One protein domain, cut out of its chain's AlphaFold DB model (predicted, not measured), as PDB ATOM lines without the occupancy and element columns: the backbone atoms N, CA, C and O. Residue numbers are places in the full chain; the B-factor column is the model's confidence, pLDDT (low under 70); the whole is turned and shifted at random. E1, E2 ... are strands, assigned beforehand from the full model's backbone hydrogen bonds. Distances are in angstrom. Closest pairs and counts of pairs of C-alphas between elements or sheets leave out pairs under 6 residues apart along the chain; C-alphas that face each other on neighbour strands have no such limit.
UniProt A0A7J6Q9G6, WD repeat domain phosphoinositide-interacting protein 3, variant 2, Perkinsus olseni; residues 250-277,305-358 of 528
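AT A GLANCE: This is residues 250 to 277 and 305 to 358 of the 528 residues of the protein "WD repeat domain phosphoinositide-interacting protein 3, variant 2" of Perkinsus olseni (UniProt A0A7J6Q9G6). Two antiparallel sheets, E1-E2-E3 and E4-E5-E6-E7, form a sandwich that is only partly face to face, their strands crossed at 52 degrees; E1 and E4 make the closest join, while E3 and E7 lie far out. Each sheet is a meander, each strand the antiparallel neighbour of the one before. The printed part has 82 residues, with seven named strands, E1 to E7 in order, and no named helix: all strand. It is compact, with a radius of gyration of the C-alphas of 12.2 A, but elongated, spanning 40 by 24 by 23 A.

IN THESE COORDINATES: E1, residues 250 to 254, begins at C-alpha 250 (166.421, 229.280, 199.169). E2 is residues 257 to 263, 19.8 A long, and E3 residues 266 to 273, 20.7 A. E4 is residues 309 to 314, E5 320 to 325 and E6 336 to 341. E7, residues 346 to 352, 17.2 A, ends at C-alpha 352 (178.706, 239.452, 178.934).

HOW THE PARTS SIT: In the strongly twisted sheet E4 E5 E6 E7, N 313 and O 322 of the hairpin E4 and E5 are 2.9 A apart, N 323 and O 338 of E5 and E6 2.8 A, and N 339 and O 349 of E6 and E7 2.9 A. In the other sheet, N 252 and O 259 of E1 and E2 are 2.8 A apart, as are N 260 and O 270 of E2 and E3. E3 bends by 51 degrees at residue 270. E1 touches E4, the closest C-alphas being those of Ser 253 and Ile 309, 5.3 A. E3 and E7 are apart.

THE WHOLE: Residues 278 to 304 are not printed; C-alphas 277 and 305 are 9.1 A apart across the cut. Of the links printed whole, E5 to E6 is short and the others are tight. Residues 275 to 277, 305 to 306 and 317 have pLDDT under 70.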
ATOM      1  N   ALA A 250     167.015 229.636 200.448       81.56
ATOM      2  CA  ALA A 250     166.421 229.280 199.169       81.56
ATOM      3  C   ALA A 250     166.164 230.562 198.378       81.56
ATOM      4  O   ALA A 250     165.565 231.500 198.907       81.56
ATOM      5  N   HIS A 251     166.611 230.603 197.129       87.88
ATOM      6  CA  HIS A 251     166.377 231.713 196.213       87.88
ATOM      7  C   HIS A 251     165.430 231.275 195.095       87.88
ATOM      8  O   HIS A 251     165.475 230.137 194.630       87.88
ATOM      9  N   PHE A 252     164.559 232.183 194.674       89.19
ATOM     10  CA  PHE A 252     163.547 231.942 193.656       89.19
ATOM     11  C   PHE A 252     163.514 233.121 192.697       89.19
ATOM     12  O   PHE A 252     163.385 234.270 193.124       89.19
ATOM     13  N   SER A 253     163.604 232.837 191.406       92.00
ATOM     14  CA  SER A 253     163.373 233.817 190.355       92.00
ATOM     15  C   SER A 253     161.871 233.989 190.096       92.00
ATOM     16  O   SER A 253     161.081 233.060 190.274       92.00
ATOM     17  N   THR A 254     161.453 235.198 189.722       91.12
ATOM     18  CA  THR A 254     160.059 235.521 189.391       91.12
ATOM     19  C   THR A 254     159.985 236.331 188.097       91.12
ATOM     20  O   THR A 254     160.977 236.883 187.621       91.12
ATOM     21  N   GLU A 255     158.785 236.436 187.521       89.75
ATOM     22  CA  GLU A 255     158.537 237.259 186.324       89.75
ATOM     23  C   GLU A 255     158.709 238.773 186.574       89.75
ATOM     24  O   GLU A 255     158.725 239.557 185.629       89.75
ATOM     25  N   ASP A 256     158.843 239.192 187.834       87.81
ATOM     26  CA  ASP A 256     158.995 240.588 188.252       87.81
ATOM     27  C   ASP A 256     160.234 240.857 189.128       87.81
ATOM     28  O   ASP A 256     160.410 241.991 189.578       87.81
ATOM     29  N   GLY A 257     161.090 239.857 189.365       90.75
ATOM     30  CA  GLY A 257     162.295 239.984 190.185       90.75
ATOM     31  C   GLY A 257     162.742 238.669 190.823       90.75
ATOM     32  O   GLY A 257     162.882 237.656 190.138       90.75
ATOM     33  N   PHE A 258     163.021 238.679 192.127       91.94
ATOM     34  CA  PHE A 258     163.448 237.486 192.863       91.94
ATOM     35  C   PHE A 258     163.055 237.535 194.346       91.94
ATOM     36  O   PHE A 258     162.753 238.589 194.915       91.94
ATOM     37  N   ARG A 259     163.066 236.369 194.998       91.00
ATOM     38  CA  ARG A 259     162.774 236.201 196.428       91.00
ATOM     39  C   ARG A 259     163.787 235.277 197.081       91.00
ATOM     40  O   ARG A 259     164.192 234.286 196.484       91.00
ATOM     41  N   VAL A 260     164.134 235.571 198.325       88.19
ATOM     42  CA  VAL A 260     165.033 234.768 199.147       88.19
ATOM     43  C   VAL A 260     164.347 234.442 200.467       88.19
ATOM     44  O   VAL A 260     163.793 235.319 201.129       88.19
ATOM     45  N   TYR A 261     164.407 233.176 200.861       83.12
ATOM     46  CA  TYR A 261     163.853 232.652 202.104       83.12
ATOM     47  C   TYR A 261     164.968 232.027 202.938       83.12
ATOM     48  O   TYR A 261     165.835 231.336 202.404       83.12
ATOM     49  N   SER A 262     164.932 232.235 204.249       80.56
ATOM     50  CA  SER A 262     165.624 231.354 205.190       80.56
ATOM     51  C   SER A 262     164.846 230.049 205.282       80.56
ATOM     52  O   SER A 262     163.619 230.078 205.241       80.56
ATOM     53  N   ILE A 263     165.543 228.918 205.374       78.31
ATOM     54  CA  ILE A 263     164.919 227.588 205.449       78.31
ATOM     55  C   ILE A 263     164.732 227.139 206.903       78.31
ATOM     56  O   ILE A 263     163.801 226.389 207.181       78.31
ATOM     57  N   ASP A 264     165.562 227.634 207.824       70.00
ATOM     58  CA  ASP A 264     165.504 227.267 209.238       70.00
ATOM     59  C   ASP A 264     165.614 228.508 210.152       70.00
ATOM     60  O   ASP A 264     166.682 229.127 210.214       70.00
ATOM     61  N   PRO A 265     164.510 228.957 210.785       76.31
ATOM     62  CA  PRO A 265     163.132 228.585 210.453       76.31
ATOM     63  C   PRO A 265     162.745 229.078 209.047       76.31
ATOM     64  O   PRO A 265     163.304 230.062 208.548       76.31
ATOM     65  N   PHE A 266     161.754 228.434 208.418       81.00
ATOM     66  CA  PHE A 266     161.282 228.840 207.092       81.00
ATOM     67  C   PHE A 266     160.585 230.206 207.145       81.00
ATOM     68  O   PHE A 266     159.477 230.326 207.669       81.00
ATOM     69  N   LYS A 267     161.227 231.247 206.608       79.50
ATOM     70  CA  LYS A 267     160.683 232.614 206.582       79.50
ATOM     71  C   LYS A 267     161.247 233.441 205.425       79.50
ATOM     72  O   LYS A 267     162.380 233.192 205.007       79.50
ATOM     73  N   PRO A 268     160.507 234.445 204.918       77.25
ATOM     74  CA  PRO A 268     161.065 235.413 203.980       77.25
ATOM     75  C   PRO A 268     162.314 236.073 204.578       77.25
ATOM     76  O   PRO A 268     162.292 236.508 205.730       77.25
ATOM     77  N   ALA A 269     163.399 236.119 203.808       80.94
ATOM     78  CA  ALA A 269     164.609 236.849 204.172       80.94
ATOM     79  C   ALA A 269     164.598 238.232 203.515       80.94
ATOM     80  O   ALA A 269     164.648 239.239 204.211       80.94
ATOM     81  N   PHE A 270     164.492 238.278 202.187       83.12
ATOM     82  CA  PHE A 270     164.336 239.510 201.415       83.12
ATOM     83  C   PHE A 270     163.788 239.201 200.020       83.12
ATOM     84  O   PHE A 270     163.811 238.061 199.554       83.12
ATOM     85  N   SER A 271     163.268 240.216 199.339       86.75
ATOM     86  CA  SER A 271     162.778 240.090 197.968       86.75
ATOM     87  C   SER A 271     162.923 241.401 197.230       86.75
ATOM     88  O   SER A 271     162.738 242.461 197.826       86.75
ATOM     89  N   ARG A 272     163.147 241.317 195.922       86.25
ATOM     90  CA  ARG A 272     163.211 242.477 195.044       86.25
ATOM     91  C   ARG A 272     162.194 242.318 193.930       86.25
ATOM     92  O   ARG A 272     162.162 241.280 193.270       86.25
ATOM     93  N   ARG A 273     161.389 243.356 193.717       86.75
ATOM     94  CA  ARG A 273     160.586 243.517 192.506       86.75
ATOM     95  C   ARG A 273     161.130 244.711 191.741       86.75
ATOM     96  O   ARG A 273     161.252 245.798 192.292       86.75
ATOM     97  N   PHE A 274     161.455 244.517 190.472       79.69
ATOM     98  CA  PHE A 274     162.019 245.586 189.642       79.69
ATOM     99  C   PHE A 274     160.966 246.573 189.124       79.69
ATOM    100  O   PHE A 274     161.327 247.582 188.533       79.69
ATOM    101  N   ARG A 275     159.680 246.312 189.399       68.12
ATOM    102  CA  ARG A 275     158.581 247.271 189.206       68.12
ATOM    103  C   ARG A 275     158.703 248.506 190.097       68.12
ATOM    104  O   ARG A 275     158.237 249.568 189.706       68.12
ATOM    105  N   ASP A 276     159.339 248.359 191.257       53.03
ATOM    106  CA  ASP A 276     159.376 249.384 192.304       53.03
ATOM    107  C   ASP A 276     160.637 250.273 192.218       53.03
ATOM    108  O   ASP A 276     160.812 251.188 193.018       53.03
ATOM    109  N   VAL A 277     161.532 250.015 191.251       46.72
ATOM    110  CA  VAL A 277     162.771 250.779 191.047       46.72
ATOM    111  C   VAL A 277     162.552 251.788 189.920       46.72
ATOM    112  O   VAL A 277     162.558 251.430 188.742       46.72
ATOM    113  N   ALA A 305     157.376 247.790 182.761       51.59
ATOM    114  CA  ALA A 305     157.634 247.739 184.198       51.59
ATOM    115  C   ALA A 305     158.012 246.334 184.716       51.59
ATOM    116  O   ALA A 305     158.440 246.192 185.858       51.59
ATOM    117  N   SER A 306     157.832 245.262 183.937       63.72
ATOM    118  CA  SER A 306     158.172 243.900 184.379       63.72
ATOM    119  C   SER A 306     159.648 243.575 184.143       63.72
ATOM    120  O   SER A 306     160.143 243.671 183.025       63.72
ATOM    121  N   GLY A 307     160.363 243.199 185.205       83.88
ATOM    122  CA  GLY A 307     161.777 242.840 185.150       83.88
ATOM    123  C   GLY A 307     162.011 241.390 185.559       83.88
ATOM    124  O   GLY A 307     162.451 241.132 186.676       83.88
ATOM    125  N   GLY A 308     161.719 240.453 184.663       92.25
ATOM    126  CA  GLY A 308     161.850 239.025 184.926       92.25
ATOM    127  C   GLY A 308     163.298 238.581 185.109       92.25
ATOM    128  O   GLY A 308     164.196 238.966 184.350       92.25
ATOM    129  N   ILE A 309     163.517 237.731 186.107       95.06
ATOM    130  CA  ILE A 309     164.791 237.053 186.347       95.06
ATOM    131  C   ILE A 309     164.613 235.581 185.979       95.06
ATOM    132  O   ILE A 309     163.583 234.978 186.260       95.06
ATOM    133  N   GLY A 310     165.602 235.008 185.302       92.56
ATOM    134  CA  GLY A 310     165.648 233.590 184.950       92.56
ATOM    135  C   GLY A 310     166.507 232.800 185.925       92.56
ATOM    136  O   GLY A 310     166.091 231.745 186.400       92.56
ATOM    137  N   ILE A 311     167.676 233.344 186.266       96.06
ATOM    138  CA  ILE A 311     168.636 232.729 187.187       96.06
ATOM    139  C   ILE A 311     168.943 233.733 188.289       96.06
ATOM    140  O   ILE A 311     169.244 234.895 188.013       96.06
ATOM    141  N   VAL A 312     168.874 233.266 189.529       95.25
ATOM    142  CA  VAL A 312     169.373 233.962 190.710       95.25
ATOM    143  C   VAL A 312     170.270 232.981 191.448       95.25
ATOM    144  O   VAL A 312     169.817 231.901 191.792       95.25
ATOM    145  N   GLU A 313     171.531 233.335 191.652       91.88
ATOM    146  CA  GLU A 313     172.489 232.533 192.416       91.88
ATOM    147  C   GLU A 313     173.040 233.411 193.540       91.88
ATOM    148  O   GLU A 313     173.512 234.519 193.298       91.88
ATOM    149  N   MET A 314     172.949 232.947 194.784       83.56
ATOM    150  CA  MET A 314     173.457 233.697 195.933       83.56
ATOM    151  C   MET A 314     174.884 233.291 196.266       83.56
ATOM    152  O   MET A 314     175.193 232.101 196.329       83.56
ATOM    153  N   LEU A 315     175.713 234.267 196.633       81.00
ATOM    154  CA  LEU A 315     176.971 233.973 197.306       81.00
ATOM    155  C   LEU A 315     176.706 233.663 198.790       81.00
ATOM    156  O   LEU A 315     176.690 234.555 199.645       81.00
ATOM    157  N   TYR A 316     176.476 232.385 199.102       74.50
ATOM    158  CA  TYR A 316     176.135 231.901 200.447       74.50
ATOM    159  C   TYR A 316     174.964 232.692 201.078       74.50
ATOM    160  O   TYR A 316     173.834 232.670 200.589       74.50
ATOM    161  N   ARG A 317     175.228 233.390 202.192       69.56
ATOM    162  CA  ARG A 317     174.279 234.225 202.946       69.56
ATOM    163  C   ARG A 317     174.526 235.727 202.754       69.56
ATOM    164  O   ARG A 317     173.983 236.526 203.518       69.56
ATOM    165  N   CYS A 318     175.308 236.129 201.758       70.38
ATOM    166  CA  CYS A 318     175.571 237.544 201.507       70.38
ATOM    167  C   CYS A 318     174.387 238.222 200.794       70.38
ATOM    168  O   CYS A 318     173.437 237.577 200.346       70.38
ATOM    169  N   ASN A 319     174.463 239.546 200.720       73.44
ATOM    170  CA  ASN A 319     173.648 240.443 199.897       73.44
ATOM    171  C   ASN A 319     174.089 240.464 198.424       73.44
ATOM    172  O   ASN A 319     173.484 241.183 197.637       73.44
ATOM    173  N   ILE A 320     175.124 239.699 198.056       84.38
ATOM    174  CA  ILE A 320     175.619 239.613 196.682       84.38
ATOM    175  C   ILE A 320     174.952 238.439 195.967       84.38
ATOM    176  O   ILE A 320     175.011 237.294 196.434       84.38
ATOM    177  N   LEU A 321     174.342 238.735 194.824       89.38
ATOM    178  CA  LEU A 321     173.686 237.763 193.958       89.38
ATOM    179  C   LEU A 321     174.225 237.875 192.533       89.38
ATOM    180  O   LEU A 321     174.537 238.967 192.073       89.38
ATOM    181  N   ALA A 322     174.273 236.763 191.813       94.38
ATOM    182  CA  ALA A 322     174.385 236.757 190.365       94.38
ATOM    183  C   ALA A 322     172.989 236.608 189.750       94.38
ATOM    184  O   ALA A 322     172.277 235.638 190.023       94.38
ATOM    185  N   LEU A 323     172.597 237.576 188.924       96.50
ATOM    186  CA  LEU A 323     171.297 237.643 188.265       96.50
ATOM    187  C   LEU A 323     171.454 237.478 186.753       96.50
ATOM    188  O   LEU A 323     172.305 238.115 186.136       96.50
ATOM    189  N   VAL A 324     170.588 236.676 186.142       97.38
ATOM    190  CA  VAL A 324     170.435 236.583 184.681       97.38
ATOM    191  C   VAL A 324     168.974 236.826 184.353       97.38
ATOM    192  O   VAL A 324     168.092 236.221 184.969       97.38
ATOM    193  N   GLY A 325     168.694 237.698 183.388       94.81
ATOM    194  CA  GLY A 325     167.320 237.970 182.979       94.81
ATOM    195  C   GLY A 325     166.657 236.759 182.322       94.81
ATOM    196  O   GLY A 325     167.297 235.970 181.627       94.81
ATOM    197  N   GLY A 326     165.356 236.604 182.552       91.75
ATOM    198  CA  GLY A 326     164.571 235.507 181.988       91.75
ATOM    199  C   GLY A 326     163.070 235.768 182.031       91.75
ATOM    200  O   GLY A 326     162.618 236.841 182.426       91.75
ATOM    201  N   GLY A 327     162.289 234.775 181.606       87.56
ATOM    202  CA  GLY A 327     160.840 234.911 181.459       87.56
ATOM    203  C   GLY A 327     160.439 235.669 180.191       87.56
ATOM    204  O   GLY A 327     161.230 235.827 179.263       87.56
ATOM    205  N   ARG A 328     159.177 236.109 180.136       85.19
ATOM    206  CA  ARG A 328     158.606 236.776 178.949       85.19
ATOM    207  C   ARG A 328     159.152 238.185 178.738       85.19
ATOM    208  O   ARG A 328     159.214 238.638 177.602       85.19
ATOM    209  N   ASN A 329     159.516 238.857 179.827       86.62
ATOM    210  CA  ASN A 329     159.993 240.232 179.817       86.62
ATOM    211  C   ASN A 329     161.202 240.362 180.757       86.62
ATOM    212  O   ASN A 329     161.047 240.718 181.928       86.62
ATOM    213  N   PRO A 330     162.396 239.953 180.300       90.69
ATOM    214  CA  PRO A 330     163.569 239.854 181.156       90.69
ATOM    215  C   PRO A 330     164.112 241.240 181.532       90.69
ATOM    216  O   PRO A 330     164.216 242.116 180.678       90.69
ATOM    217  N   ARG A 331     164.511 241.436 182.800       91.69
ATOM    218  CA  ARG A 331     165.124 242.705 183.259       91.69
ATOM    219  C   ARG A 331     166.479 242.969 182.608       91.69
ATOM    220  O   ARG A 331     166.830 244.112 182.342       91.69
ATOM    221  N   PHE A 332     167.250 241.905 182.425       93.00
ATOM    222  CA  PHE A 332     168.603 241.934 181.884       93.00
ATOM    223  C   PHE A 332     168.675 241.032 180.657       93.00
ATOM    224  O   PHE A 332     167.855 240.126 180.494       93.00
ATOM    225  N   ALA A 333     169.666 241.230 179.794       94.44
ATOM    226  CA  ALA A 333     169.816 240.341 178.652       94.44
ATOM    227  C   ALA A 333     170.164 238.907 179.129       94.44
ATOM    228  O   ALA A 333     171.035 238.754 179.984       94.44
ATOM    229  N   PRO A 334     169.556 237.838 178.577       94.94
ATOM    230  CA  PRO A 334     169.796 236.458 179.034       94.94
ATOM    231  C   PRO A 334     171.230 235.935 178.833       94.94
ATOM    232  O   PRO A 334     171.571 234.848 179.294       94.94
ATOM    233  N   HIS A 335     172.061 236.666 178.092       96.50
ATOM    234  CA  HIS A 335     173.481 236.375 177.878       96.50
ATOM    235  C   HIS A 335     174.395 237.184 178.813       96.50
ATOM    236  O   HIS A 335     175.609 237.170 178.635       96.50
ATOM    237  N   LYS A 336     173.827 237.907 179.785       96.69
ATOM    238  CA  LYS A 336     174.555 238.715 180.762       96.69
ATOM    239  C   LYS A 336     174.339 238.171 182.168       96.69
ATOM    240  O   LYS A 336     173.216 237.829 182.537       96.69
ATOM    241  N   VAL A 337     175.412 238.123 182.952       97.94
ATOM    242  CA  VAL A 337     175.363 237.900 184.401       97.94
ATOM    243  C   VAL A 337     175.602 239.234 185.089       97.94
ATOM    244  O   VAL A 337     176.655 239.839 184.906       97.94
ATOM    245  N   ILE A 338     174.640 239.675 185.890       95.06
ATOM    246  CA  ILE A 338     174.736 240.888 186.697       95.06
ATOM    247  C   ILE A 338     175.075 240.487 188.125       95.06
ATOM    248  O   ILE A 338     174.270 239.833 188.789       95.06
ATOM    249  N   LEU A 339     176.249 240.884 188.611       89.94
ATOM    250  CA  LEU A 339     176.533 240.843 190.040       89.94
ATOM    251  C   LEU A 339     175.782 241.996 190.692       89.94
ATOM    252  O   LEU A 339     175.952 243.147 190.306       89.94
ATOM    253  N   TRP A 340     174.929 241.684 191.651       86.12
ATOM    254  CA  TRP A 340     173.975 242.600 192.256       86.12
ATOM    255  C   TRP A 340     174.210 242.676 193.755       86.12
ATOM    256  O   TRP A 340     174.290 241.639 194.414       86.12
ATOM    257  N   ASP A 341     174.280 243.894 194.285       82.75
ATOM    258  CA  ASP A 341     174.183 244.145 195.718       82.75
ATOM    259  C   ASP A 341     172.715 244.425 196.051       82.75
ATOM    260  O   ASP A 341     172.125 245.378 195.555       82.75
ATOM    261  N   ASP A 342     172.089 243.584 196.872       79.94
ATOM    262  CA  ASP A 342     170.701 243.812 197.280       79.94
ATOM    263  C   ASP A 342     170.554 244.767 198.469       79.94
ATOM    264  O   ASP A 342     169.470 245.304 198.708       79.94
ATOM    265  N   ARG A 343     171.642 245.013 199.203       75.31
ATOM    266  CA  ARG A 343     171.663 246.002 200.281       75.31
ATOM    267  C   ARG A 343     171.623 247.412 199.699       75.31
ATOM    268  O   ARG A 343     170.787 248.212 200.107       75.31
ATOM    269  N   HIS A 344     172.487 247.677 198.725       75.56
ATOM    270  CA  HIS A 344     172.431 248.868 197.886       75.56
ATOM    271  C   HIS A 344     171.919 248.431 196.523       75.56
ATOM    272  O   HIS A 344     172.761 248.009 195.746       75.56
ATOM    273  N   PRO A 345     170.603 248.483 196.237       77.12
ATOM    274  CA  PRO A 345     169.968 247.822 195.092       77.12
ATOM    275  C   PRO A 345     170.513 248.323 193.744       77.12
ATOM    276  O   PRO A 345     169.885 249.126 193.054       77.12
ATOM    277  N   ARG A 346     171.705 247.848 193.382       77.44
ATOM    278  CA  ARG A 346     172.530 248.333 192.281       77.44
ATOM    279  C   ARG A 346     173.360 247.190 191.698       77.44
ATOM    280  O   ARG A 346     173.790 246.289 192.427       77.44
ATOM    281  N   PRO A 347     173.641 247.236 190.390       83.50
ATOM    282  CA  PRO A 347     174.631 246.355 189.798       83.50
ATOM    283  C   PRO A 347     176.033 246.721 190.313       83.50
ATOM    284  O   PRO A 347     176.419 247.890 190.333       83.50
ATOM    285  N   LEU A 348     176.787 245.710 190.737       83.75
ATOM    286  CA  LEU A 348     178.207 245.796 191.076       83.75
ATOM    287  C   LEU A 348     179.083 245.600 189.839       83.75
ATOM    288  O   LEU A 348     180.085 246.291 189.684       83.75
ATOM    289  N   ALA A 349     178.715 244.647 188.983       85.38
ATOM    290  CA  ALA A 349     179.434 244.336 187.758       85.38
ATOM    291  C   ALA A 349     178.553 243.564 186.771       85.38
ATOM    292  O   ALA A 349     177.525 242.991 187.143       85.38
ATOM    293  N   GLU A 350     179.002 243.506 185.523       91.88
ATOM    294  CA  GLU A 350     178.361 242.770 184.442       91.88
ATOM    295  C   GLU A 350     179.384 241.874 183.732       91.88
ATOM    296  O   GLU A 350     180.471 242.321 183.376       91.88
ATOM    297  N   LEU A 351     179.016 240.614 183.494       93.44
ATOM    298  CA  LEU A 351     179.746 239.691 182.626       93.44
ATOM    299  C   LEU A 351     178.886 239.380 181.400       93.44
ATOM    300  O   LEU A 351     177.772 238.870 181.539       93.44
ATOM    301  N   SER A 352     179.404 239.665 180.206       96.69
ATOM    302  CA  SER A 352     178.706 239.452 178.934       96.69
ATOM    303  C   SER A 352     179.226 238.217 178.199       96.69
ATOM    304  O   SER A 352     180.431 238.025 178.039       96.69
ATOM    305  N   PHE A 353     178.305 237.386 177.707       97.50
ATOM    306  CA  PHE A 353     178.602 236.137 177.010       97.50
ATOM    307  C   PHE A 353     178.026 236.135 175.592       97.50
ATOM    308  O   PHE A 353     177.085 236.853 175.269       97.50
ATOM    309  N   ARG A 354     178.587 235.286 174.722       93.94
ATOM    310  CA  ARG A 354     178.165 235.186 173.311       93.94
ATOM    311  C   ARG A 354     176.787 234.554 173.126       93.94
ATOM    312  O   ARG A 354     176.151 234.763 172.100       93.94
ATOM    313  N   THR A 355     176.358 233.733 174.077       96.06
ATOM    314  CA  THR A 355     175.066 233.047 174.050       96.06
ATOM    315  C   THR A 355     174.424 233.087 175.430       96.06
ATOM    316  O   THR A 355     175.030 233.535 176.403       96.06
ATOM    317  N   THR A 356     173.170 232.643 175.503       97.06
ATOM    318  CA  THR A 356     172.403 232.594 176.745       97.06
ATOM    319  C   THR A 356     173.150 231.839 177.839       97.06
ATOM    320  O   THR A 356     173.622 230.716 177.640       97.06
ATOM    321  N   VAL A 357     173.198 232.451 179.018       98.44
ATOM    322  CA  VAL A 357     173.724 231.830 180.227       98.44
ATOM    323  C   VAL A 357     172.750 230.746 180.677       98.44
ATOM    324  O   VAL A 357     171.554 230.989 180.833       98.44
ATOM    325  N   ARG A 358     173.261 229.530 180.863       97.62
ATOM    326  CA  ARG A 358     172.470 228.355 181.257       97.62
ATOM    327  C   ARG A 358     172.475 228.122 182.755       97.62
ATOM    328  O   ARG A 358     171.464 227.696 183.301       97.62
TER     329      ARG A 358